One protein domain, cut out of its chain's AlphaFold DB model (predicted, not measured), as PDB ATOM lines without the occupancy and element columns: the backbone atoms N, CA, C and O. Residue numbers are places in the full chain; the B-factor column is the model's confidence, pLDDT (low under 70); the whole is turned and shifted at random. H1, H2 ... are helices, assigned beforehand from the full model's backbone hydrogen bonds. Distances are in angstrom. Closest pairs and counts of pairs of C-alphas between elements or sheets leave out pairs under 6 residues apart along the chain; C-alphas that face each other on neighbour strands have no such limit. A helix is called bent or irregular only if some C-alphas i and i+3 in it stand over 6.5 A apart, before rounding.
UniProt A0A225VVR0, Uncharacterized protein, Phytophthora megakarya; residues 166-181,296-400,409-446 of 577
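This is residues 166 to 181, 296 to 400 and 409 to 446 of the 577 residues of an uncharacterized protein of Phytophthora megakarya (UniProt A0A225VVR0). You are looking at an up-and-down bundle of four helices, H3, H5, H7 and H8, each running against the one before it: H3 and H7 run the same way, with H5 on one side of them and H8 on the other. H1 packs on H8, short H4 lies at one end of the bundle, H6 and H9 pack on H7 towards the other end, and H2 lies beyond that end, touching no helix. The printed part has 159 residues with nine named helices, H1 to H9 in chain order, and no named strand: all helix. It is compact, with a radius of gyration of the C-alphas of 16.4 A and spans of 50 by 37 by 27 A.

Start at H1, residues 166 to 174; it touches H8, residues 411 to 425, at the C-alphas of Ala 173 and Ala 419, the closest, 5.2 A apart. H2, residues 296 to 307, is apart from H3, residues 312 to 333. H3 and H4, residues 339 to 347, form a helical hairpin and only just touch, with 3 pairs of C-alphas within 8 A, closest at Tyr 330 and Met 342, 7.5 A. H3 touches H5, residues 350 to 362, opposite ways at a shallow tilt of 11 degrees, closest C-alphas Asp 315 and Val 359, 6.2 A. H6, residues 364 to 369, touches H7, residues 373 to 396, the hub, closest C-alphas Met 367 and Ala 376, 4.9 A. H7 touches H8 at a steep tilt of 42 degrees, closest C-alphas Val 390 and Ala 412, 5.4 A. H9, residues 433 to 437, touches H7, closest C-alphas Thr 434 and Thr 379, 5.7 A. Every O i to N i+4 pair is within hydrogen-bond range in H1, H3, H4, H6, H7 and H8, against 7 of 8 in H2, 6 of 9 in H5 and 0 of 1 in H9, where 2 of 2 O i to N i+3 pairs are.

Find C-alpha 166 at (90.774, 126.173, 236.098), where H1 begins. H3 is 31.2 A long, H7 35.4 A and H8 21.0 A. H5, 16.7 A, is irregular, but only just: C-alphas 353 and 356 are 7.0 A apart. H9 ends at C-alpha 437, (97.432, 123.078, 244.714).

The C-alphas farthest apart, Asp 296 and Ala 336, are 51.2 A apart. Residues 182 to 295 and 401 to 408 are not printed, with gaps of 15.0 A and 10.4 A between C-alphas; no link printed whole is long. Mean pLDDT of the printed part is 74.7, with 48 residues under 70, among them 166 to 179 and 425 to 444.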
ATOM      1  N   PHE A 166      91.678 125.021 235.979       51.97
ATOM      2  CA  PHE A 166      90.774 126.173 236.098       51.97
ATOM      3  C   PHE A 166      89.666 125.973 237.129       51.97
ATOM      4  O   PHE A 166      89.112 126.967 237.584       51.97
ATOM      5  N   GLY A 167      89.342 124.733 237.511       53.78
ATOM      6  CA  GLY A 167      88.419 124.476 238.618       53.78
ATOM      7  C   GLY A 167      88.988 125.018 239.928       53.78
ATOM      8  O   GLY A 167      88.366 125.853 240.578       53.78
ATOM      9  N   LEU A 168      90.224 124.627 240.252       54.03
ATOM     10  CA  LEU A 168      90.905 125.028 241.484       54.03
ATOM     11  C   LEU A 168      91.215 126.535 241.519       54.03
ATOM     12  O   LEU A 168      90.816 127.222 242.457       54.03
ATOM     13  N   PHE A 169      91.833 127.085 240.465       56.16
ATOM     14  CA  PHE A 169      92.048 128.538 240.375       56.16
ATOM     15  C   PHE A 169      90.729 129.329 240.295       56.16
ATOM     16  O   PHE A 169      90.681 130.479 240.721       56.16
ATOM     17  N   GLY A 170      89.648 128.719 239.796       59.94
ATOM     18  CA  GLY A 170      88.308 129.302 239.758       59.94
ATOM     19  C   GLY A 170      87.693 129.477 241.146       59.94
ATOM     20  O   GLY A 170      87.150 130.542 241.427       59.94
ATOM     21  N   GLU A 171      87.822 128.491 242.036       59.28
ATOM     22  CA  GLU A 171      87.400 128.644 243.438       59.28
ATOM     23  C   GLU A 171      88.233 129.703 244.170       59.28
ATOM     24  O   GLU A 171      87.690 130.530 244.897       59.28
ATOM     25  N   LEU A 172      89.540 129.769 243.914       56.03
ATOM     26  CA  LEU A 172      90.398 130.818 244.480       56.03
ATOM     27  C   LEU A 172      90.082 132.215 243.931       56.03
ATOM     28  O   LEU A 172      90.185 133.192 244.671       56.03
ATOM     29  N   ALA A 173      89.613 132.320 242.687       57.75
ATOM     30  CA  ALA A 173      89.071 133.566 242.158       57.75
ATOM     31  C   ALA A 173      87.729 133.956 242.812       57.75
ATOM     32  O   ALA A 173      87.485 135.136 243.037       57.75
ATOM     33  N   LYS A 174      86.883 132.990 243.204       56.44
ATOM     34  CA  LYS A 174      85.669 133.262 244.004       56.44
ATOM     35  C   LYS A 174      85.978 133.663 245.452       56.44
ATOM     36  O   LYS A 174      85.185 134.372 246.062       56.44
ATOM     37  N   LEU A 175      87.116 133.227 245.999       52.50
ATOM     38  CA  LEU A 175      87.613 133.635 247.322       52.50
ATOM     39  C   LEU A 175      88.262 135.030 247.325       52.50
ATOM     40  O   LEU A 175      88.614 135.532 248.394       52.50
ATOM     41  N   GLY A 176      88.432 135.666 246.161       50.78
ATOM     42  CA  GLY A 176      88.955 137.022 246.071       50.78
ATOM     43  C   GLY A 176      88.003 138.030 246.699       50.78
ATOM     44  O   GLY A 176      86.925 138.293 246.170       50.78
ATOM     45  N   THR A 177      88.425 138.637 247.807       52.09
ATOM     46  CA  THR A 177      87.751 139.807 248.371       52.09
ATOM     47  C   THR A 177      87.689 140.932 247.334       52.09
ATOM     48  O   THR A 177      88.586 141.084 246.498       52.09
ATOM     49  N   THR A 178      86.640 141.755 247.387       54.84
ATOM     50  CA  THR A 178      86.496 142.933 246.517       54.84
ATOM     51  C   THR A 178      87.487 144.020 246.936       54.84
ATOM     52  O   THR A 178      87.132 145.001 247.584       54.84
ATOM     53  N   ILE A 179      88.762 143.829 246.590       64.25
ATOM     54  CA  ILE A 179      89.840 144.777 246.875       64.25
ATOM     55  C   ILE A 179      89.533 146.084 246.142       64.25
ATOM     56  O   ILE A 179      89.312 146.081 244.920       64.25
ATOM     57  N   SER A 180      89.549 147.193 246.884       75.56
ATOM     58  CA  SER A 180      89.298 148.520 246.336       75.56
ATOM     59  C   SER A 180      90.281 148.843 245.208       75.56
ATOM     60  O   SER A 180      91.440 148.412 245.193       75.56
ATOM     61  N   TRP A 181      89.827 149.628 244.234       83.31
ATOM     62  CA  TRP A 181      90.688 150.120 243.157       83.31
ATOM     63  C   TRP A 181      91.942 150.841 243.694       83.31
ATOM     64  O   TRP A 181      93.041 150.675 243.165       83.31
ATOM     65  N   ASP A 296      91.666 153.563 256.670       73.62
ATOM     66  CA  ASP A 296      92.658 153.279 257.723       73.62
ATOM     67  C   ASP A 296      92.947 151.770 257.888       73.62
ATOM     68  O   ASP A 296      94.098 151.365 258.024       73.62
ATOM     69  N   GLY A 297      91.928 150.908 257.769       71.12
ATOM     70  CA  GLY A 297      92.113 149.450 257.813       71.12
ATOM     71  C   GLY A 297      92.827 148.862 256.585       71.12
ATOM     72  O   GLY A 297      93.439 147.798 256.670       71.12
ATOM     73  N   GLU A 298      92.786 149.548 255.440       72.81
ATOM     74  CA  GLU A 298      93.609 149.208 254.276       72.81
ATOM     75  C   GLU A 298      95.054 149.715 254.447       72.81
ATOM     76  O   GLU A 298      95.971 149.059 253.956       72.81
ATOM     77  N   ILE A 299      95.279 150.815 255.183       76.88
ATOM     78  CA  ILE A 299      96.624 151.326 255.509       76.88
ATOM     79  C   ILE A 299      97.406 150.309 256.347       76.88
ATOM     80  O   ILE A 299      98.522 149.968 255.961       76.88
ATOM     81  N   ASP A 300      96.829 149.753 257.417       72.38
ATOM     82  CA  ASP A 300      97.492 148.727 258.250       72.38
ATOM     83  C   ASP A 300      97.930 147.498 257.422       72.38
ATOM     84  O   ASP A 300      99.016 146.931 257.601       72.38
ATOM     85  N   SER A 301      97.088 147.104 256.463       68.31
ATOM     86  CA  SER A 301      97.355 146.017 255.516       68.31
ATOM     87  C   SER A 301      98.491 146.372 254.545       68.31
ATOM     88  O   SER A 301      99.390 145.561 254.303       68.31
ATOM     89  N   LEU A 302      98.510 147.609 254.042       73.25
ATOM     90  CA  LEU A 302      99.568 148.134 253.177       73.25
ATOM     91  C   LEU A 302     100.902 148.289 253.924       73.25
ATOM     92  O   LEU A 302     101.932 147.892 253.388       73.25
ATOM     93  N   GLU A 303     100.923 148.763 255.172       77.88
ATOM     94  CA  GLU A 303     102.155 148.821 255.973       77.88
ATOM     95  C   GLU A 303     102.691 147.421 256.298       77.88
ATOM     96  O   GLU A 303     103.897 147.176 256.194       77.88
ATOM     97  N   THR A 304     101.804 146.462 256.579       72.25
ATOM     98  CA  THR A 304     102.175 145.042 256.693       72.25
ATOM     99  C   THR A 304     102.809 144.543 255.392       72.25
ATOM    100  O   THR A 304     103.878 143.928 255.411       72.25
ATOM    101  N   ALA A 305     102.220 144.867 254.238       68.81
ATOM    102  CA  ALA A 305     102.769 144.536 252.926       68.81
ATOM    103  C   ALA A 305     104.136 145.181 252.667       68.81
ATOM    104  O   ALA A 305     105.007 144.534 252.080       68.81
ATOM    105  N   MET A 306     104.348 146.420 253.125       76.12
ATOM    106  CA  MET A 306     105.619 147.154 253.039       76.12
ATOM    107  C   MET A 306     106.724 146.495 253.882       76.12
ATOM    108  O   MET A 306     107.885 146.495 253.467       76.12
ATOM    109  N   GLN A 307     106.365 145.836 254.988       73.12
ATOM    110  CA  GLN A 307     107.280 145.053 255.831       73.12
ATOM    111  C   GLN A 307     107.547 143.624 255.315       73.12
ATOM    112  O   GLN A 307     108.553 143.013 255.685       73.12
ATOM    113  N   GLN A 308     106.683 143.061 254.460       67.00
ATOM    114  CA  GLN A 308     106.872 141.704 253.936       67.00
ATOM    115  C   GLN A 308     108.095 141.587 253.011       67.00
ATOM    116  O   GLN A 308     108.218 142.277 252.001       67.00
ATOM    117  N   ASN A 309     108.971 140.625 253.329       63.31
ATOM    118  CA  ASN A 309     110.174 140.305 252.549       63.31
ATOM    119  C   ASN A 309     109.928 139.360 251.356       63.31
ATOM    120  O   ASN A 309     110.823 139.191 250.527       63.31
ATOM    121  N   SER A 310     108.761 138.711 251.264       69.06
ATOM    122  CA  SER A 310     108.437 137.853 250.118       69.06
ATOM    123  C   SER A 310     107.836 138.669 248.982       69.06
ATOM    124  O   SER A 310     106.955 139.494 249.203       69.06
ATOM    125  N   THR A 311     108.264 138.390 247.751       76.94
ATOM    126  CA  THR A 311     107.642 138.936 246.535       76.94
ATOM    127  C   THR A 311     106.954 137.877 245.684       76.94
ATOM    128  O   THR A 311     106.455 138.219 244.622       76.94
ATOM    129  N   CYS A 312     106.862 136.619 246.140       82.75
ATOM    130  CA  CYS A 312     106.384 135.503 245.315       82.75
ATOM    131  C   CYS A 312     105.038 135.774 244.617       82.75
ATOM    132  O   CYS A 312     104.957 135.618 243.404       82.75
ATOM    133  N   GLY A 313     104.000 136.214 245.341       79.44
ATOM    134  CA  GLY A 313     102.690 136.503 244.738       79.44
ATOM    135  C   GLY A 313     102.765 137.575 243.643       79.44
ATOM    136  O   GLY A 313     102.240 137.387 242.548       79.44
ATOM    137  N   GLY A 314     103.497 138.663 243.904       79.56
ATOM    138  CA  GLY A 314     103.715 139.737 242.934       79.56
ATOM    139  C   GLY A 314     104.584 139.326 241.741       79.56
ATOM    140  O   GLY A 314     104.266 139.682 240.609       79.56
ATOM    141  N   ASP A 315     105.632 138.530 241.970       85.69
ATOM    142  CA  ASP A 315     106.492 137.993 240.912       85.69
ATOM    143  C   ASP A 315     105.710 136.987 240.030       85.69
ATOM    144  O   ASP A 315     105.865 136.997 238.810       85.69
ATOM    145  N   LEU A 316     104.819 136.162 240.607       86.81
ATOM    146  CA  LEU A 316     103.914 135.257 239.873       86.81
ATOM    147  C   LEU A 316     102.867 136.022 239.046       86.81
ATOM    148  O   LEU A 316     102.608 135.662 237.895       86.81
ATOM    149  N   LYS A 317     102.301 137.100 239.600       83.88
ATOM    150  CA  LYS A 317     101.398 138.007 238.877       83.88
ATOM    151  C   LYS A 317     102.116 138.666 237.695       83.88
ATOM    152  O   LYS A 317     101.670 138.537 236.560       83.88
ATOM    153  N   SER A 318     103.279 139.270 237.940       86.06
ATOM    154  CA  SER A 318     104.119 139.897 236.910       86.06
ATOM    155  C   SER A 318     104.530 138.909 235.810       86.06
ATOM    156  O   SER A 318     104.476 139.224 234.623       86.06
ATOM    157  N   LEU A 319     104.871 137.672 236.174       89.88
ATOM    158  CA  LEU A 319     105.163 136.611 235.211       89.88
ATOM    159  C   LEU A 319     103.953 136.268 234.323       89.88
ATOM    160  O   LEU A 319     104.117 136.023 233.127       89.88
ATOM    161  N   THR A 320     102.744 136.288 234.888       86.19
ATOM    162  CA  THR A 320     101.487 136.062 234.154       86.19
ATOM    163  C   THR A 320     101.241 137.173 233.132       86.19
ATOM    164  O   THR A 320     100.974 136.878 231.963       86.19
ATOM    165  N   ASP A 321     101.439 138.434 233.528       84.56
ATOM    166  CA  ASP A 321     101.386 139.590 232.624       84.56
ATOM    167  C   ASP A 321     102.440 139.485 231.506       84.56
ATOM    168  O   ASP A 321     102.128 139.641 230.327       84.56
ATOM    169  N   ARG A 322     103.700 139.166 231.822       87.75
ATOM    170  CA  ARG A 322     104.767 139.049 230.805       87.75
ATOM    171  C   ARG A 322     104.446 138.006 229.739       87.75
ATOM    172  O   ARG A 322     104.654 138.273 228.554       87.75
ATOM    173  N   ILE A 323     103.884 136.860 230.130       87.75
ATOM    174  CA  ILE A 323     103.385 135.842 229.193       87.75
ATOM    175  C   ILE A 323     102.296 136.422 228.284       87.75
ATOM    176  O   ILE A 323     102.366 136.254 227.066       87.75
ATOM    177  N   TRP A 324     101.326 137.146 228.842       85.12
ATOM    178  CA  TRP A 324     100.270 137.802 228.073       85.12
ATOM    179  C   TRP A 324     100.798 138.793 227.038       85.12
ATOM    180  O   TRP A 324     100.463 138.702 225.852       85.12
ATOM    181  N   TYR A 325     101.633 139.733 227.477       82.31
ATOM    182  CA  TYR A 325     102.160 140.785 226.615       82.31
ATOM    183  C   TYR A 325     103.089 140.217 225.534       82.31
ATOM    184  O   TYR A 325     102.975 140.634 224.385       82.31
ATOM    185  N   THR A 326     103.897 139.198 225.847       86.06
ATOM    186  CA  THR A 326     104.764 138.508 224.872       86.06
ATOM    187  C   THR A 326     103.961 137.770 223.794       86.06
ATOM    188  O   THR A 326     104.244 137.917 222.604       86.06
ATOM    189  N   VAL A 327     102.920 137.010 224.172       84.69
ATOM    190  CA  VAL A 327     102.049 136.318 223.196       84.69
ATOM    191  C   VAL A 327     101.341 137.330 222.291       84.69
ATOM    192  O   VAL A 327     101.279 137.144 221.074       84.69
ATOM    193  N   ASN A 328     100.803 138.406 222.871       80.25
ATOM    194  CA  ASN A 328     100.076 139.428 222.120       80.25
ATOM    195  C   ASN A 328     100.990 140.269 221.218       80.25
ATOM    196  O   ASN A 328     100.588 140.595 220.104       80.25
ATOM    197  N   GLU A 329     102.219 140.568 221.641       80.62
ATOM    198  CA  GLU A 329     103.247 141.175 220.789       80.62
ATOM    199  C   GLU A 329     103.517 140.302 219.561       80.62
ATOM    200  O   GLU A 329     103.401 140.774 218.433       80.62
ATOM    201  N   TYR A 330     103.766 139.004 219.753       85.50
ATOM    202  CA  TYR A 330     104.003 138.083 218.641       85.50
ATOM    203  C   TYR A 330     102.812 137.988 217.672       85.50
ATOM    204  O   TYR A 330     103.030 137.937 216.461       85.50
ATOM    205  N   LYS A 331     101.567 138.018 218.177       81.56
ATOM    206  CA  LYS A 331     100.346 138.063 217.345       81.56
ATOM    207  C   LYS A 331     100.162 139.399 216.622       81.56
ATOM    208  O   LYS A 331      99.612 139.424 215.526       81.56
ATOM    209  N   ARG A 332     100.589 140.512 217.219       79.56
ATOM    210  CA  ARG A 332     100.495 141.853 216.622       79.56
ATOM    211  C   ARG A 332     101.533 142.050 215.521       79.56
ATOM    212  O   ARG A 332     101.208 142.604 214.474       79.56
ATOM    213  N   ASP A 333     102.760 141.610 215.770       82.81
ATOM    214  CA  ASP A 333     103.901 141.842 214.887       82.81
ATOM    215  C   ASP A 333     103.906 140.863 213.698       82.81
ATOM    216  O   ASP A 333     104.364 141.210 212.610       82.81
ATOM    217  N   ASN A 334     103.319 139.669 213.863       85.06
ATOM    218  CA  ASN A 334     102.936 138.789 212.759       85.06
ATOM    219  C   ASN A 334     101.483 138.290 212.928       85.06
ATOM    220  O   ASN A 334     101.271 137.212 213.482       85.06
ATOM    221  N   PRO A 335     100.472 139.003 212.393       82.88
ATOM    222  CA  PRO A 335      99.065 138.583 212.453       82.88
ATOM    223  C   PRO A 335      98.741 137.273 211.721       82.88
ATOM    224  O   PRO A 335      97.653 136.726 211.902       82.88
ATOM    225  N   ALA A 336      99.657 136.777 210.883       83.44
ATOM    226  CA  ALA A 336      99.530 135.507 210.177       83.44
ATOM    227  C   ALA A 336     100.247 134.341 210.884       83.44
ATOM    228  O   ALA A 336     100.214 133.228 210.363       83.44
ATOM    229  N   ILE A 337     100.884 134.579 212.042       85.75
ATOM    230  CA  ILE A 337     101.591 133.541 212.798       85.75
ATOM    231  C   ILE A 337     100.645 132.393 213.160       85.75
ATOM    232  O   ILE A 337      99.549 132.596 213.689       85.75
ATOM    233  N   THR A 338     101.077 131.173 212.871       86.75
ATOM    234  CA  THR A 338     100.333 129.967 213.237       86.75
ATOM    235  C   THR A 338     100.490 129.650 214.727       86.75
ATOM    236  O   THR A 338     101.488 130.011 215.356       86.75
ATOM    237  N   ASP A 339      99.532 128.912 215.297       84.25
ATOM    238  CA  ASP A 339      99.635 128.365 216.661       84.25
ATOM    239  C   ASP A 339     100.930 127.554 216.867       84.25
ATOM    240  O   ASP A 339     101.471 127.502 217.974       84.25
ATOM    241  N   ASP A 340     101.441 126.946 215.798       84.56
ATOM    242  CA  ASP A 340     102.618 126.084 215.797       84.56
ATOM    243  C   ASP A 340     103.922 126.885 215.822       84.56
ATOM    244  O   ASP A 340     104.792 126.637 216.662       84.56
ATOM    245  N   GLU A 341     104.043 127.895 214.956       88.50
ATOM    246  CA  GLU A 341     105.152 128.855 214.988       88.50
ATOM    247  C   GLU A 341     105.185 129.615 216.316       88.50
ATOM    248  O   GLU A 341     106.252 129.785 216.905       88.50
ATOM    249  N   MET A 342     104.015 130.016 216.825       88.50
ATOM    250  CA  MET A 342     103.877 130.647 218.135       88.50
ATOM    251  C   MET A 342     104.363 129.721 219.256       88.50
ATOM    252  O   MET A 342     105.134 130.145 220.119       88.50
ATOM    253  N   ARG A 343     103.954 128.444 219.239       87.69
ATOM    254  CA  ARG A 343     104.372 127.444 220.232       87.69
ATOM    255  C   ARG A 343     105.883 127.244 220.239       87.69
ATOM    256  O   ARG A 343     106.459 127.207 221.322       87.69
ATOM    257  N   LEU A 344     106.512 127.167 219.065       89.00
ATOM    258  CA  LEU A 344     107.970 127.073 218.926       89.00
ATOM    259  C   LEU A 344     108.680 128.342 219.416       89.00
ATOM    260  O   LEU A 344     109.666 128.260 220.145       89.00
ATOM    261  N   LYS A 345     108.171 129.523 219.045       90.56
ATOM    262  CA  LYS A 345     108.770 130.807 219.433       90.56
ATOM    263  C   LYS A 345     108.710 131.035 220.946       90.56
ATOM    264  O   LYS A 345     109.660 131.558 221.517       90.56
ATOM    265  N   ILE A 346     107.625 130.616 221.600       89.38
ATOM    266  CA  ILE A 346     107.491 130.704 223.059       89.38
ATOM    267  C   ILE A 346     108.300 129.605 223.760       89.38
ATOM    268  O   ILE A 346     108.963 129.911 224.749       89.38
ATOM    269  N   SER A 347     108.292 128.352 223.282       87.12
ATOM    270  CA  SER A 347     109.006 127.251 223.956       87.12
ATOM    271  C   SER A 347     110.503 127.494 224.085       87.12
ATOM    272  O   SER A 347     111.093 127.078 225.078       87.12
ATOM    273  N   ASP A 348     111.093 128.168 223.097       85.94
ATOM    274  CA  ASP A 348     112.528 128.445 223.014       85.94
ATOM    275  C   ASP A 348     112.895 129.846 223.575       85.94
ATOM    276  O   ASP A 348     114.024 130.302 223.401       85.94
ATOM    277  N   SER A 349     111.957 130.541 224.237       87.94
ATOM    278  CA  SER A 349     112.158 131.888 224.803       87.94
ATOM    279  C   SER A 349     112.738 131.885 226.226       87.94
ATOM    280  O   SER A 349     112.487 130.972 227.022       87.94
ATOM    281  N   ASP A 350     113.434 132.967 226.592       88.12
ATOM    282  CA  ASP A 350     113.977 133.169 227.947       88.12
ATOM    283  C   ASP A 350     112.887 133.167 229.030       88.12
ATOM    284  O   ASP A 350     113.107 132.700 230.149       88.12
ATOM    285  N   LEU A 351     111.671 133.584 228.673       89.06
ATOM    286  CA  LEU A 351     110.492 133.514 229.530       89.06
ATOM    287  C   LEU A 351     110.212 132.075 230.009       89.06
ATOM    288  O   LEU A 351     109.918 131.838 231.182       89.06
ATOM    289  N   VAL A 352     110.344 131.095 229.110       89.12
ATOM    290  CA  VAL A 352     110.141 129.668 229.406       89.12
ATOM    291  C   VAL A 352     111.378 129.032 230.037       89.12
ATOM    292  O   VAL A 352     111.240 128.191 230.928       89.12
ATOM    293  N   HIS A 353     112.578 129.403 229.590       87.12
ATOM    294  CA  HIS A 353     113.831 128.765 230.011       87.12
ATOM    295  C   HIS A 353     114.452 129.332 231.293       87.12
ATOM    296  O   HIS A 353     115.177 128.601 231.975       87.12
ATOM    297  N   TYR A 354     114.149 130.582 231.651       89.25
ATOM    298  CA  TYR A 354     114.772 131.287 232.773       89.25
ATOM    299  C   TYR A 354     113.753 131.943 233.711       89.25
ATOM    300  O   TYR A 354     113.812 131.679 234.916       89.25
ATOM    301  N   ASP A 355     112.776 132.705 233.211       91.69
ATOM    302  CA  ASP A 355     111.859 133.459 234.085       91.69
ATOM    303  C   ASP A 355     110.885 132.566 234.859       91.69
ATOM    304  O   ASP A 355     110.870 132.615 236.092       91.69
ATOM    305  N   ILE A 356     110.109 131.712 234.171       92.12
ATOM    306  CA  ILE A 356     109.185 130.769 234.829       92.12
ATOM    307  C   ILE A 356     109.929 129.891 235.857       92.12
ATOM    308  O   ILE A 356     109.479 129.821 237.009       92.12
ATOM    309  N   PRO A 357     111.075 129.254 235.527       92.75
ATOM    310  CA  PRO A 357     111.854 128.499 236.504       92.75
ATOM    311  C   PRO A 357     112.316 129.330 237.704       92.75
ATOM    312  O   PRO A 357     112.216 128.831 238.825       92.75
ATOM    313  N   THR A 358     112.789 130.565 237.489       92.50
ATOM    314  CA  THR A 358     113.365 131.428 238.539       92.50
ATOM    315  C   THR A 358     112.297 131.961 239.486       92.50
ATOM    316  O   THR A 358     112.418 131.778 240.695       92.50
ATOM    317  N   VAL A 359     111.220 132.555 238.961       91.56
ATOM    318  CA  VAL A 359     110.108 133.094 239.764       91.56
ATOM    319  C   VAL A 359     109.485 131.996 240.624       91.56
ATOM    320  O   VAL A 359     109.407 132.131 241.845       91.56
ATOM    321  N   THR A 360     109.123 130.861 240.014       90.94
ATOM    322  CA  THR A 360     108.530 129.734 240.757       90.94
ATOM    323  C   THR A 360     109.488 129.146 241.795       90.94
ATOM    324  O   THR A 360     109.043 128.659 242.833       90.94
ATOM    325  N   ASN A 361     110.803 129.205 241.568       92.25
ATOM    326  CA  ASN A 361     111.791 128.722 242.529       92.25
ATOM    327  C   ASN A 361     112.060 129.712 243.675       92.25
ATOM    328  O   ASN A 361     112.239 129.281 244.811       92.25
ATOM    329  N   ASN A 362     112.018 131.022 243.429       90.88
ATOM    330  CA  ASN A 362     112.154 132.040 244.478       90.88
ATOM    331  C   ASN A 362     111.019 131.962 245.514       90.88
ATOM    332  O   ASN A 362     111.238 132.204 246.703       90.88
ATOM    333  N   CYS A 363     109.832 131.515 245.094       89.06
ATOM    334  CA  CYS A 363     108.709 131.203 245.979       89.06
ATOM    335  C   CYS A 363     108.998 130.114 247.028       89.06
ATOM    336  O   CYS A 363     108.248 129.999 247.999       89.06
ATOM    337  N   MET A 364     110.056 129.302 246.873       89.50
ATOM    338  CA  MET A 364     110.328 128.165 247.764       89.50
ATOM    339  C   MET A 364     110.485 128.578 249.230       89.50
ATOM    340  O   MET A 364     110.030 127.840 250.096       89.50
ATOM    341  N   HIS A 365     111.057 129.749 249.535       88.31
ATOM    342  CA  HIS A 365     111.146 130.230 250.922       88.31
ATOM    343  C   HIS A 365     109.764 130.346 251.578       88.31
ATOM    344  O   HIS A 365     109.546 129.764 252.641       88.31
ATOM    345  N   GLN A 366     108.826 131.027 250.909       84.12
ATOM    346  CA  GLN A 366     107.457 131.206 251.388       84.12
ATOM    347  C   GLN A 366     106.700 129.873 251.428       84.12
ATOM    348  O   GLN A 366     106.152 129.517 252.467       84.12
ATOM    349  N   MET A 367     106.744 129.081 250.349       85.94
ATOM    350  CA  MET A 367     106.043 127.790 250.283       85.94
ATOM    351  C   MET A 367     106.538 126.790 251.343       85.94
ATOM    352  O   MET A 367     105.742 125.995 251.845       85.94
ATOM    353  N   ILE A 368     107.824 126.831 251.719       87.50
ATOM    354  CA  ILE A 368     108.375 126.014 252.813       87.50
ATOM    355  C   ILE A 368     107.851 126.496 254.171       87.50
ATOM    356  O   ILE A 368     107.388 125.657 254.941       87.50
ATOM    357  N   SER A 369     107.877 127.804 254.469       85.31
ATOM    358  CA  SER A 369     107.300 128.335 255.722       85.31
ATOM    359  C   SER A 369     105.786 128.120 255.817       85.31
ATOM    360  O   SER A 369     105.245 127.935 256.904       85.31
ATOM    361  N   GLU A 370     105.106 128.087 254.672       79.88
ATOM    362  CA  GLU A 370     103.675 127.815 254.546       79.88
ATOM    363  C   GLU A 370     103.320 126.320 254.591       79.88
ATOM    364  O   GLU A 370     102.135 125.981 254.658       79.88
ATOM    365  N   SER A 371     104.299 125.408 254.551       84.25
ATOM    366  CA  SER A 371     104.035 123.966 254.577       84.25
ATOM    367  C   SER A 371     105.225 123.140 255.093       84.25
ATOM    368  O   SER A 371     105.450 123.031 256.295       84.25
ATOM    369  N   ASN A 372     105.942 122.476 254.191       86.62
ATOM    370  CA  ASN A 372     107.139 121.684 254.422       86.62
ATOM    371  C   ASN A 372     107.885 121.534 253.083       86.62
ATOM    372  O   ASN A 372     107.333 121.802 252.016       86.62
ATOM    373  N   LEU A 373     109.127 121.041 253.120       87.19
ATOM    374  CA  LEU A 373     109.968 120.927 251.924       87.19
ATOM    375  C   LEU A 373     109.329 120.103 250.790       87.19
ATOM    376  O   LEU A 373     109.424 120.498 249.632       87.19
ATOM    377  N   LYS A 374     108.677 118.975 251.103       84.50
ATOM    378  CA  LYS A 374     108.051 118.104 250.093       84.50
ATOM    379  C   LYS A 374     106.874 118.816 249.426       84.50
ATOM    380  O   LYS A 374     106.840 118.893 248.201       84.50
ATOM    381  N   THR A 375     105.958 119.364 250.224       83.12
ATOM    382  CA  THR A 375     104.795 120.103 249.719       83.12
ATOM    383  C   THR A 375     105.228 121.313 248.893       83.12
ATOM    384  O   THR A 375     104.733 121.474 247.788       83.12
ATOM    385  N   ALA A 376     106.230 122.081 249.331       86.81
ATOM    386  CA  ALA A 376     106.748 123.221 248.571       86.81
ATOM    387  C   ALA A 376     107.278 122.841 247.173       86.81
ATOM    388  O   ALA A 376     106.981 123.531 246.200       86.81
ATOM    389  N   TYR A 377     108.009 121.723 247.041       86.62
ATOM    390  CA  TYR A 377     108.449 121.230 245.727       86.62
ATOM    391  C   TYR A 377     107.273 120.790 244.837       86.62
ATOM    392  O   TYR A 377     107.293 121.071 243.640       86.62
ATOM    393  N   GLN A 378     106.242 120.157 245.411       80.88
ATOM    394  CA  GLN A 378     105.020 119.787 244.682       80.88
ATOM    395  C   GLN A 378     104.242 121.032 244.224       80.88
ATOM    396  O   GLN A 378     103.855 121.123 243.061       80.88
ATOM    397  N   THR A 379     104.087 122.031 245.097       81.31
ATOM    398  CA  THR A 379     103.449 123.313 244.774       81.31
ATOM    399  C   THR A 379     104.203 124.052 243.668       81.31
ATOM    400  O   THR A 379     103.582 124.489 242.702       81.31
ATOM    401  N   ARG A 380     105.543 124.111 243.730       87.50
ATOM    402  CA  ARG A 380     106.381 124.687 242.663       87.50
ATOM    403  C   ARG A 380     106.141 124.021 241.308       87.50
ATOM    404  O   ARG A 380     106.058 124.709 240.293       87.50
ATOM    405  N   GLU A 381     106.050 122.695 241.282       81.62
ATOM    406  CA  GLU A 381     105.822 121.950 240.043       81.62
ATOM    407  C   GLU A 381     104.424 122.218 239.465       81.62
ATOM    408  O   GLU A 381     104.275 122.380 238.255       81.62
ATOM    409  N   VAL A 382     103.405 122.376 240.314       79.19
ATOM    410  CA  VAL A 382     102.063 122.766 239.855       79.19
ATOM    411  C   VAL A 382     102.018 124.218 239.371       79.19
ATOM    412  O   VAL A 382     101.393 124.468 238.341       79.19
ATOM    413  N   LEU A 383     102.741 125.161 239.989       82.81
ATOM    414  CA  LEU A 383     102.901 126.521 239.445       82.81
ATOM    415  C   LEU A 383     103.526 126.493 238.037       82.81
ATOM    416  O   LEU A 383     103.026 127.139 237.117       82.81
ATOM    417  N   ARG A 384     104.576 125.687 237.832       86.06
ATOM    418  CA  ARG A 384     105.226 125.503 236.519       86.06
ATOM    419  C   ARG A 384     104.273 124.899 235.480       86.06
ATOM    420  O   ARG A 384     104.143 125.443 234.384       86.06
ATOM    421  N   LYS A 385     103.544 123.835 235.838       78.56
ATOM    422  CA  LYS A 385     102.494 123.233 234.992       78.56
ATOM    423  C   LYS A 385     101.381 124.248 234.665       78.56
ATOM    424  O   LYS A 385     100.940 124.311 233.521       78.56
ATOM    425  N   THR A 386     100.997 125.098 235.621       77.94
ATOM    426  CA  THR A 386      99.989 126.166 235.464       77.94
ATOM    427  C   THR A 386     100.394 127.198 234.413       77.94
ATOM    428  O   THR A 386      99.600 127.488 233.519       77.94
ATOM    429  N   PHE A 387     101.637 127.692 234.425       84.06
ATOM    430  CA  PHE A 387     102.117 128.586 233.362       84.06
ATOM    431  C   PHE A 387     102.129 127.914 231.981       84.06
ATOM    432  O   PHE A 387     101.819 128.559 230.979       84.06
ATOM    433  N   GLY A 388     102.381 126.602 231.918       80.00
ATOM    434  CA  GLY A 388     102.196 125.815 230.696       80.00
ATOM    435  C   GLY A 388     100.761 125.823 230.169       80.00
ATOM    436  O   GLY A 388     100.560 125.959 228.959       80.00
ATOM    437  N   VAL A 389      99.771 125.740 231.060       76.31
ATOM    438  CA  VAL A 389      98.350 125.860 230.705       76.31
ATOM    439  C   VAL A 389      98.034 127.269 230.190       76.31
ATOM    440  O   VAL A 389      97.463 127.384 229.106       76.31
ATOM    441  N   VAL A 390      98.466 128.326 230.896       78.94
ATOM    442  CA  VAL A 390      98.278 129.732 230.476       78.94
ATOM    443  C   VAL A 390      98.833 129.958 229.071       78.94
ATOM    444  O   VAL A 390      98.102 130.403 228.191       78.94
ATOM    445  N   ILE A 391     100.090 129.580 228.819       83.94
ATOM    446  CA  ILE A 391     100.725 129.722 227.499       83.94
ATOM    447  C   ILE A 391      99.889 129.043 226.403       83.94
ATOM    448  O   ILE A 391      99.696 129.614 225.333       83.94
ATOM    449  N   ASN A 392      99.364 127.840 226.646       78.06
ATOM    450  CA  ASN A 392      98.647 127.094 225.611       78.06
ATOM    451  C   ASN A 392      97.218 127.589 225.350       78.06
ATOM    452  O   ASN A 392      96.772 127.501 224.205       78.06
ATOM    453  N   ASP A 393      96.531 128.130 226.358       77.00
ATOM    454  CA  ASP A 393      95.261 128.852 226.186       77.00
ATOM    455  C   ASP A 393      95.481 130.123 225.347       77.00
ATOM    456  O   ASP A 393      94.820 130.348 224.332       77.00
ATOM    457  N   LEU A 394      96.515 130.897 225.695       78.88
ATOM    458  CA  LEU A 394      96.870 132.137 225.006       78.88
ATOM    459  C   LEU A 394      97.355 131.940 223.572       78.88
ATOM    460  O   LEU A 394      97.110 132.811 222.740       78.88
ATOM    461  N   ILE A 395      98.002 130.816 223.251       80.38
ATOM    462  CA  ILE A 395      98.284 130.434 221.861       80.38
ATOM    463  C   ILE A 395      96.951 130.240 221.119       80.38
ATOM    464  O   ILE A 395      96.639 131.021 220.216       80.38
ATOM    465  N   LYS A 396      96.114 129.304 221.588       72.81
ATOM    466  CA  LYS A 396      94.861 128.878 220.932       72.81
ATOM    467  C   LYS A 396      93.786 129.959 220.802       72.81
ATOM    468  O   LYS A 396      92.866 129.822 219.998       72.81
ATOM    469  N   SER A 397      93.875 131.047 221.564       64.62
ATOM    470  CA  SER A 397      92.882 132.129 221.543       64.62
ATOM    471  C   SER A 397      92.774 132.895 220.206       64.62
ATOM    472  O   SER A 397      91.878 133.721 220.031       64.62
ATOM    473  N   GLY A 398      93.671 132.646 219.243       46.25
ATOM    474  CA  GLY A 398      93.944 133.520 218.095       46.25
ATOM    475  C   GLY A 398      93.215 133.241 216.775       46.25
ATOM    476  O   GLY A 398      93.896 133.115 215.766       46.25
ATOM    477  N   LYS A 399      91.872 133.222 216.739       41.53
ATOM    478  CA  LYS A 399      91.099 133.587 215.519       41.53
ATOM    479  C   LYS A 399      89.585 133.674 215.737       41.53
ATOM    480  O   LYS A 399      88.977 132.752 216.281       41.53
ATOM    481  N   SER A 400      88.962 134.728 215.221       35.78
ATOM    482  CA  SER A 400      87.668 134.646 214.532       35.78
ATOM    483  C   SER A 400      87.613 135.759 213.488       35.78
ATOM    484  O   SER A 400      87.991 136.897 213.767       35.78
ATOM    485  N   LYS A 409      88.035 133.616 225.159       53.44
ATOM    486  CA  LYS A 409      89.081 132.703 224.655       53.44
ATOM    487  C   LYS A 409      90.361 132.656 225.493       53.44
ATOM    488  O   LYS A 409      91.330 132.029 225.082       53.44
ATOM    489  N   GLN A 410      90.388 133.377 226.607       69.38
ATOM    490  CA  GLN A 410      91.569 133.598 227.443       69.38
ATOM    491  C   GLN A 410      91.249 133.324 228.922       69.38
ATOM    492  O   GLN A 410      91.749 133.986 229.839       69.38
ATOM    493  N   LYS A 411      90.346 132.361 229.148       68.88
ATOM    494  CA  LYS A 411      89.807 131.995 230.461       68.88
ATOM    495  C   LYS A 411      90.905 131.542 231.422       68.88
ATOM    496  O   LYS A 411      90.842 131.902 232.594       68.88
ATOM    497  N   ALA A 412      91.927 130.831 230.931       69.38
ATOM    498  CA  ALA A 412      93.064 130.418 231.753       69.38
ATOM    499  C   ALA A 412      93.748 131.628 232.379       69.38
ATOM    500  O   ALA A 412      93.893 131.706 233.596       69.38
ATOM    501  N   TYR A 413      94.129 132.582 231.528       75.12
ATOM    502  CA  TYR A 413      94.815 133.793 231.943       75.12
ATOM    503  C   TYR A 413      93.964 134.602 232.918       75.12
ATOM    504  O   TYR A 413      94.445 134.892 234.001       75.12
ATOM    505  N   LYS A 414      92.697 134.900 232.594       74.25
ATOM    506  CA  LYS A 414      91.840 135.718 233.471       74.25
ATOM    507  C   LYS A 414      91.683 135.114 234.867       74.25
ATOM    508  O   LYS A 414      91.815 135.823 235.859       74.25
ATOM    509  N   THR A 415      91.425 133.808 234.955       70.94
ATOM    510  CA  THR A 415      91.266 133.123 236.244       70.94
ATOM    511  C   THR A 415      92.584 133.063 237.029       70.94
ATOM    512  O   THR A 415      92.574 133.233 238.245       70.94
ATOM    513  N   ILE A 416      93.720 132.861 236.354       74.69
ATOM    514  CA  ILE A 416      95.036 132.714 236.997       74.69
ATOM    515  C   ILE A 416      95.662 134.070 237.363       74.69
ATOM    516  O   ILE A 416      96.183 134.196 238.467       74.69
ATOM    517  N   ASP A 417      95.559 135.097 236.511       76.50
ATOM    518  CA  ASP A 417      95.932 136.477 236.860       76.50
ATOM    519  C   ASP A 417      95.108 136.951 238.051       76.50
ATOM    520  O   ASP A 417      95.697 137.417 239.018       76.50
ATOM    521  N   PHE A 418      93.782 136.763 238.048       74.12
ATOM    522  CA  PHE A 418      92.962 137.137 239.199       74.12
ATOM    523  C   PHE A 418      93.393 136.387 240.472       74.12
ATOM    524  O   PHE A 418      93.509 137.005 241.527       74.12
ATOM    525  N   ALA A 419      93.690 135.084 240.392       73.31
ATOM    526  CA  ALA A 419      94.154 134.311 241.545       73.31
ATOM    527  C   ALA A 419      95.535 134.769 242.062       73.31
ATOM    528  O   ALA A 419      95.710 134.914 243.270       73.31
ATOM    529  N   PHE A 420      96.510 135.049 241.189       78.50
ATOM    530  CA  PHE A 420      97.814 135.578 241.617       78.50
ATOM    531  C   PHE A 420      97.744 137.038 242.066       78.50
ATOM    532  O   PHE A 420      98.437 137.417 243.002       78.50
ATOM    533  N   THR A 421      96.868 137.835 241.459       74.75
ATOM    534  CA  THR A 421      96.464 139.169 241.911       74.75
ATOM    535  C   THR A 421      95.900 139.096 243.332       74.75
ATOM    536  O   THR A 421      96.358 139.833 244.200       74.75
ATOM    537  N   ALA A 422      94.988 138.160 243.613       70.94
ATOM    538  CA  ALA A 422      94.484 137.922 244.960       70.94
ATOM    539  C   ALA A 422      95.622 137.527 245.916       70.94
ATOM    540  O   ALA A 422      95.796 138.202 246.920       70.94
ATOM    541  N   VAL A 423      96.464 136.541 245.582       71.00
ATOM    542  CA  VAL A 423      97.615 136.121 246.418       71.00
ATOM    543  C   VAL A 423      98.640 137.244 246.646       71.00
ATOM    544  O   VAL A 423      99.248 137.319 247.711       71.00
ATOM    545  N   ALA A 424      98.839 138.140 245.677       72.62
ATOM    546  CA  ALA A 424      99.718 139.300 245.813       72.62
ATOM    547  C   ALA A 424      99.148 140.386 246.746       72.62
ATOM    548  O   ALA A 424      99.909 141.225 247.227       72.62
ATOM    549  N   PHE A 425      97.831 140.384 246.982       65.88
ATOM    550  CA  PHE A 425      97.107 141.413 247.735       65.88
ATOM    551  C   PHE A 425      96.397 140.879 249.002       65.88
ATOM    552  O   PHE A 425      95.909 141.679 249.800       65.88
ATOM    553  N   SER A 426      96.331 139.559 249.226       58.69
ATOM    554  CA  SER A 426      95.575 138.892 250.304       58.69
ATOM    555  C   SER A 426      96.305 138.911 251.652       58.69
ATOM    556  O   SER A 426      96.466 137.891 252.322       58.69
ATOM    557  N   LEU A 427      96.732 140.104 252.055       51.59
ATOM    558  CA  LEU A 427      97.557 140.440 253.223       51.59
ATOM    559  C   LEU A 427      96.858 140.223 254.586       51.59
ATOM    560  O   LEU A 427      97.284 140.770 255.597       51.59
ATOM    561  N   VAL A 428      95.788 139.425 254.607       41.69
ATOM    562  CA  VAL A 428      94.949 139.120 255.777       41.69
ATOM    563  C   VAL A 428      95.191 137.689 256.306       41.69
ATOM    564  O   VAL A 428      94.901 137.442 257.471       41.69
ATOM    565  N   ASP A 429      95.793 136.790 255.498       39.06
ATOM    566  CA  ASP A 429      96.045 135.348 255.777       39.06
ATOM    567  C   ASP A 429      94.726 134.521 255.953       39.06
ATOM    568  O   ASP A 429      93.731 135.062 256.436       39.06
ATOM    569  N   PRO A 430      94.612 133.221 255.569       41.00
ATOM    570  CA  PRO A 430      95.600 132.325 254.976       41.00
ATOM    571  C   PRO A 430      95.099 131.561 253.723       41.00
ATOM    572  O   PRO A 430      94.748 130.382 253.802       41.00
ATOM    573  N   THR A 431      95.166 132.156 252.529       51.62
ATOM    574  CA  THR A 431      95.120 131.409 251.249       51.62
ATOM    575  C   THR A 431      96.524 131.269 250.663       51.62
ATOM    576  O   THR A 431      96.895 131.872 249.660       51.62
ATOM    577  N   ARG A 432      97.320 130.447 251.355       59.72
ATOM    578  CA  ARG A 432      98.709 130.083 251.033       59.72
ATOM    579  C   ARG A 432      98.876 129.683 249.565       59.72
ATOM    580  O   ARG A 432      97.989 129.058 248.987       59.72
ATOM    581  N   ILE A 433     100.060 129.906 248.990       66.06
ATOM    582  CA  ILE A 433     100.384 129.468 247.612       66.06
ATOM    583  C   ILE A 433     100.220 127.942 247.476       66.06
ATOM    584  O   ILE A 433      99.916 127.420 246.408       66.06
ATOM    585  N   THR A 434     100.361 127.218 248.586       62.78
ATOM    586  CA  THR A 434     100.142 125.772 248.686       62.78
ATOM    587  C   THR A 434      98.667 125.349 248.581       62.78
ATOM    588  O   THR A 434      98.406 124.221 248.165       62.78
ATOM    589  N   LEU A 435      97.707 126.238 248.869       62.22
ATOM    590  CA  LEU A 435      96.268 126.016 248.653       62.22
ATOM    591  C   LEU A 435      95.848 126.205 247.187       62.22
ATOM    592  O   LEU A 435      94.850 125.625 246.777       62.22
ATOM    593  N   LEU A 436      96.665 126.863 246.351       60.25
ATOM    594  CA  LEU A 436      96.517 126.837 244.881       60.25
ATOM    595  C   LEU A 436      96.665 125.421 244.282       60.25
ATOM    596  O   LEU A 436      96.566 125.248 243.070       60.25
ATOM    597  N   VAL A 437      96.993 124.422 245.114       52.53
ATOM    598  CA  VAL A 437      97.432 123.078 244.714       52.53
ATOM    599  C   VAL A 437      96.730 121.964 245.516       52.53
ATOM    600  O   VAL A 437      97.001 120.781 245.300       52.53
ATOM    601  N   SER A 438      95.795 122.291 246.419       46.97
ATOM    602  CA  SER A 438      94.998 121.266 247.104       46.97
ATOM    603  C   SER A 438      94.020 120.606 246.125       46.97
ATOM    604  O   SER A 438      93.005 121.193 245.769       46.97
ATOM    605  N   GLU A 439      94.351 119.379 245.719       50.78
ATOM    606  CA  GLU A 439      93.545 118.491 244.869       50.78
ATOM    607  C   GLU A 439      93.294 118.949 243.419       50.78
ATOM    608  O   GLU A 439      92.166 118.916 242.944       50.78
ATOM    609  N   TYR A 440      94.354 119.237 242.648       48.62
ATOM    610  CA  TYR A 440      94.394 118.763 241.250       48.62
ATOM    611  C   TYR A 440      95.813 118.726 240.656       48.62
ATOM    612  O   TYR A 440      96.432 119.755 240.397       48.62
ATOM    613  N   VAL A 441      96.298 117.524 240.333       48.69
ATOM    614  CA  VAL A 441      97.327 117.326 239.302       48.69
ATOM    615  C   VAL A 441      96.662 116.495 238.221       48.69
ATOM    616  O   VAL A 441      96.134 115.429 238.502       48.69
ATOM    617  N   GLN A 442      96.624 117.010 236.995       51.94
ATOM    618  CA  GLN A 442      96.021 116.275 235.889       51.94
ATOM    619  C   GLN A 442      96.852 115.034 235.571       51.94
ATOM    620  O   GLN A 442      98.082 115.100 235.546       51.94
ATOM    621  N   SER A 443      96.181 113.966 235.149       58.41
ATOM    622  CA  SER A 443      96.779 112.832 234.442       58.41
ATOM    623  C   SER A 443      97.208 113.206 233.009       58.41
ATOM    624  O   SER A 443      97.039 112.432 232.074       58.41
ATOM    625  N   ILE A 444      97.782 114.400 232.814       64.81
ATOM    626  CA  ILE A 444      98.440 114.847 231.579       64.81
ATOM    627  C   ILE A 444      99.905 115.135 231.905       64.81
ATOM    628  O   ILE A 444     100.224 115.907 232.810       64.81
ATOM    629  N   CYS A 445     100.804 114.526 231.140       73.44
ATOM    630  CA  CYS A 445     102.230 114.766 231.229       73.44
ATOM    631  C   CYS A 445     102.516 116.181 230.709       73.44
ATOM    632  O   CYS A 445     102.451 116.435 229.507       73.44
ATOM    633  N   GLY A 446     102.789 117.121 231.614       63.72
ATOM    634  CA  GLY A 446     103.150 118.489 231.243       63.72
ATOM    635  C   GLY A 446     104.550 118.571 230.610       63.72
ATOM    636  O   GLY A 446     105.419 117.763 230.945       63.72
TER     637      GLY A 446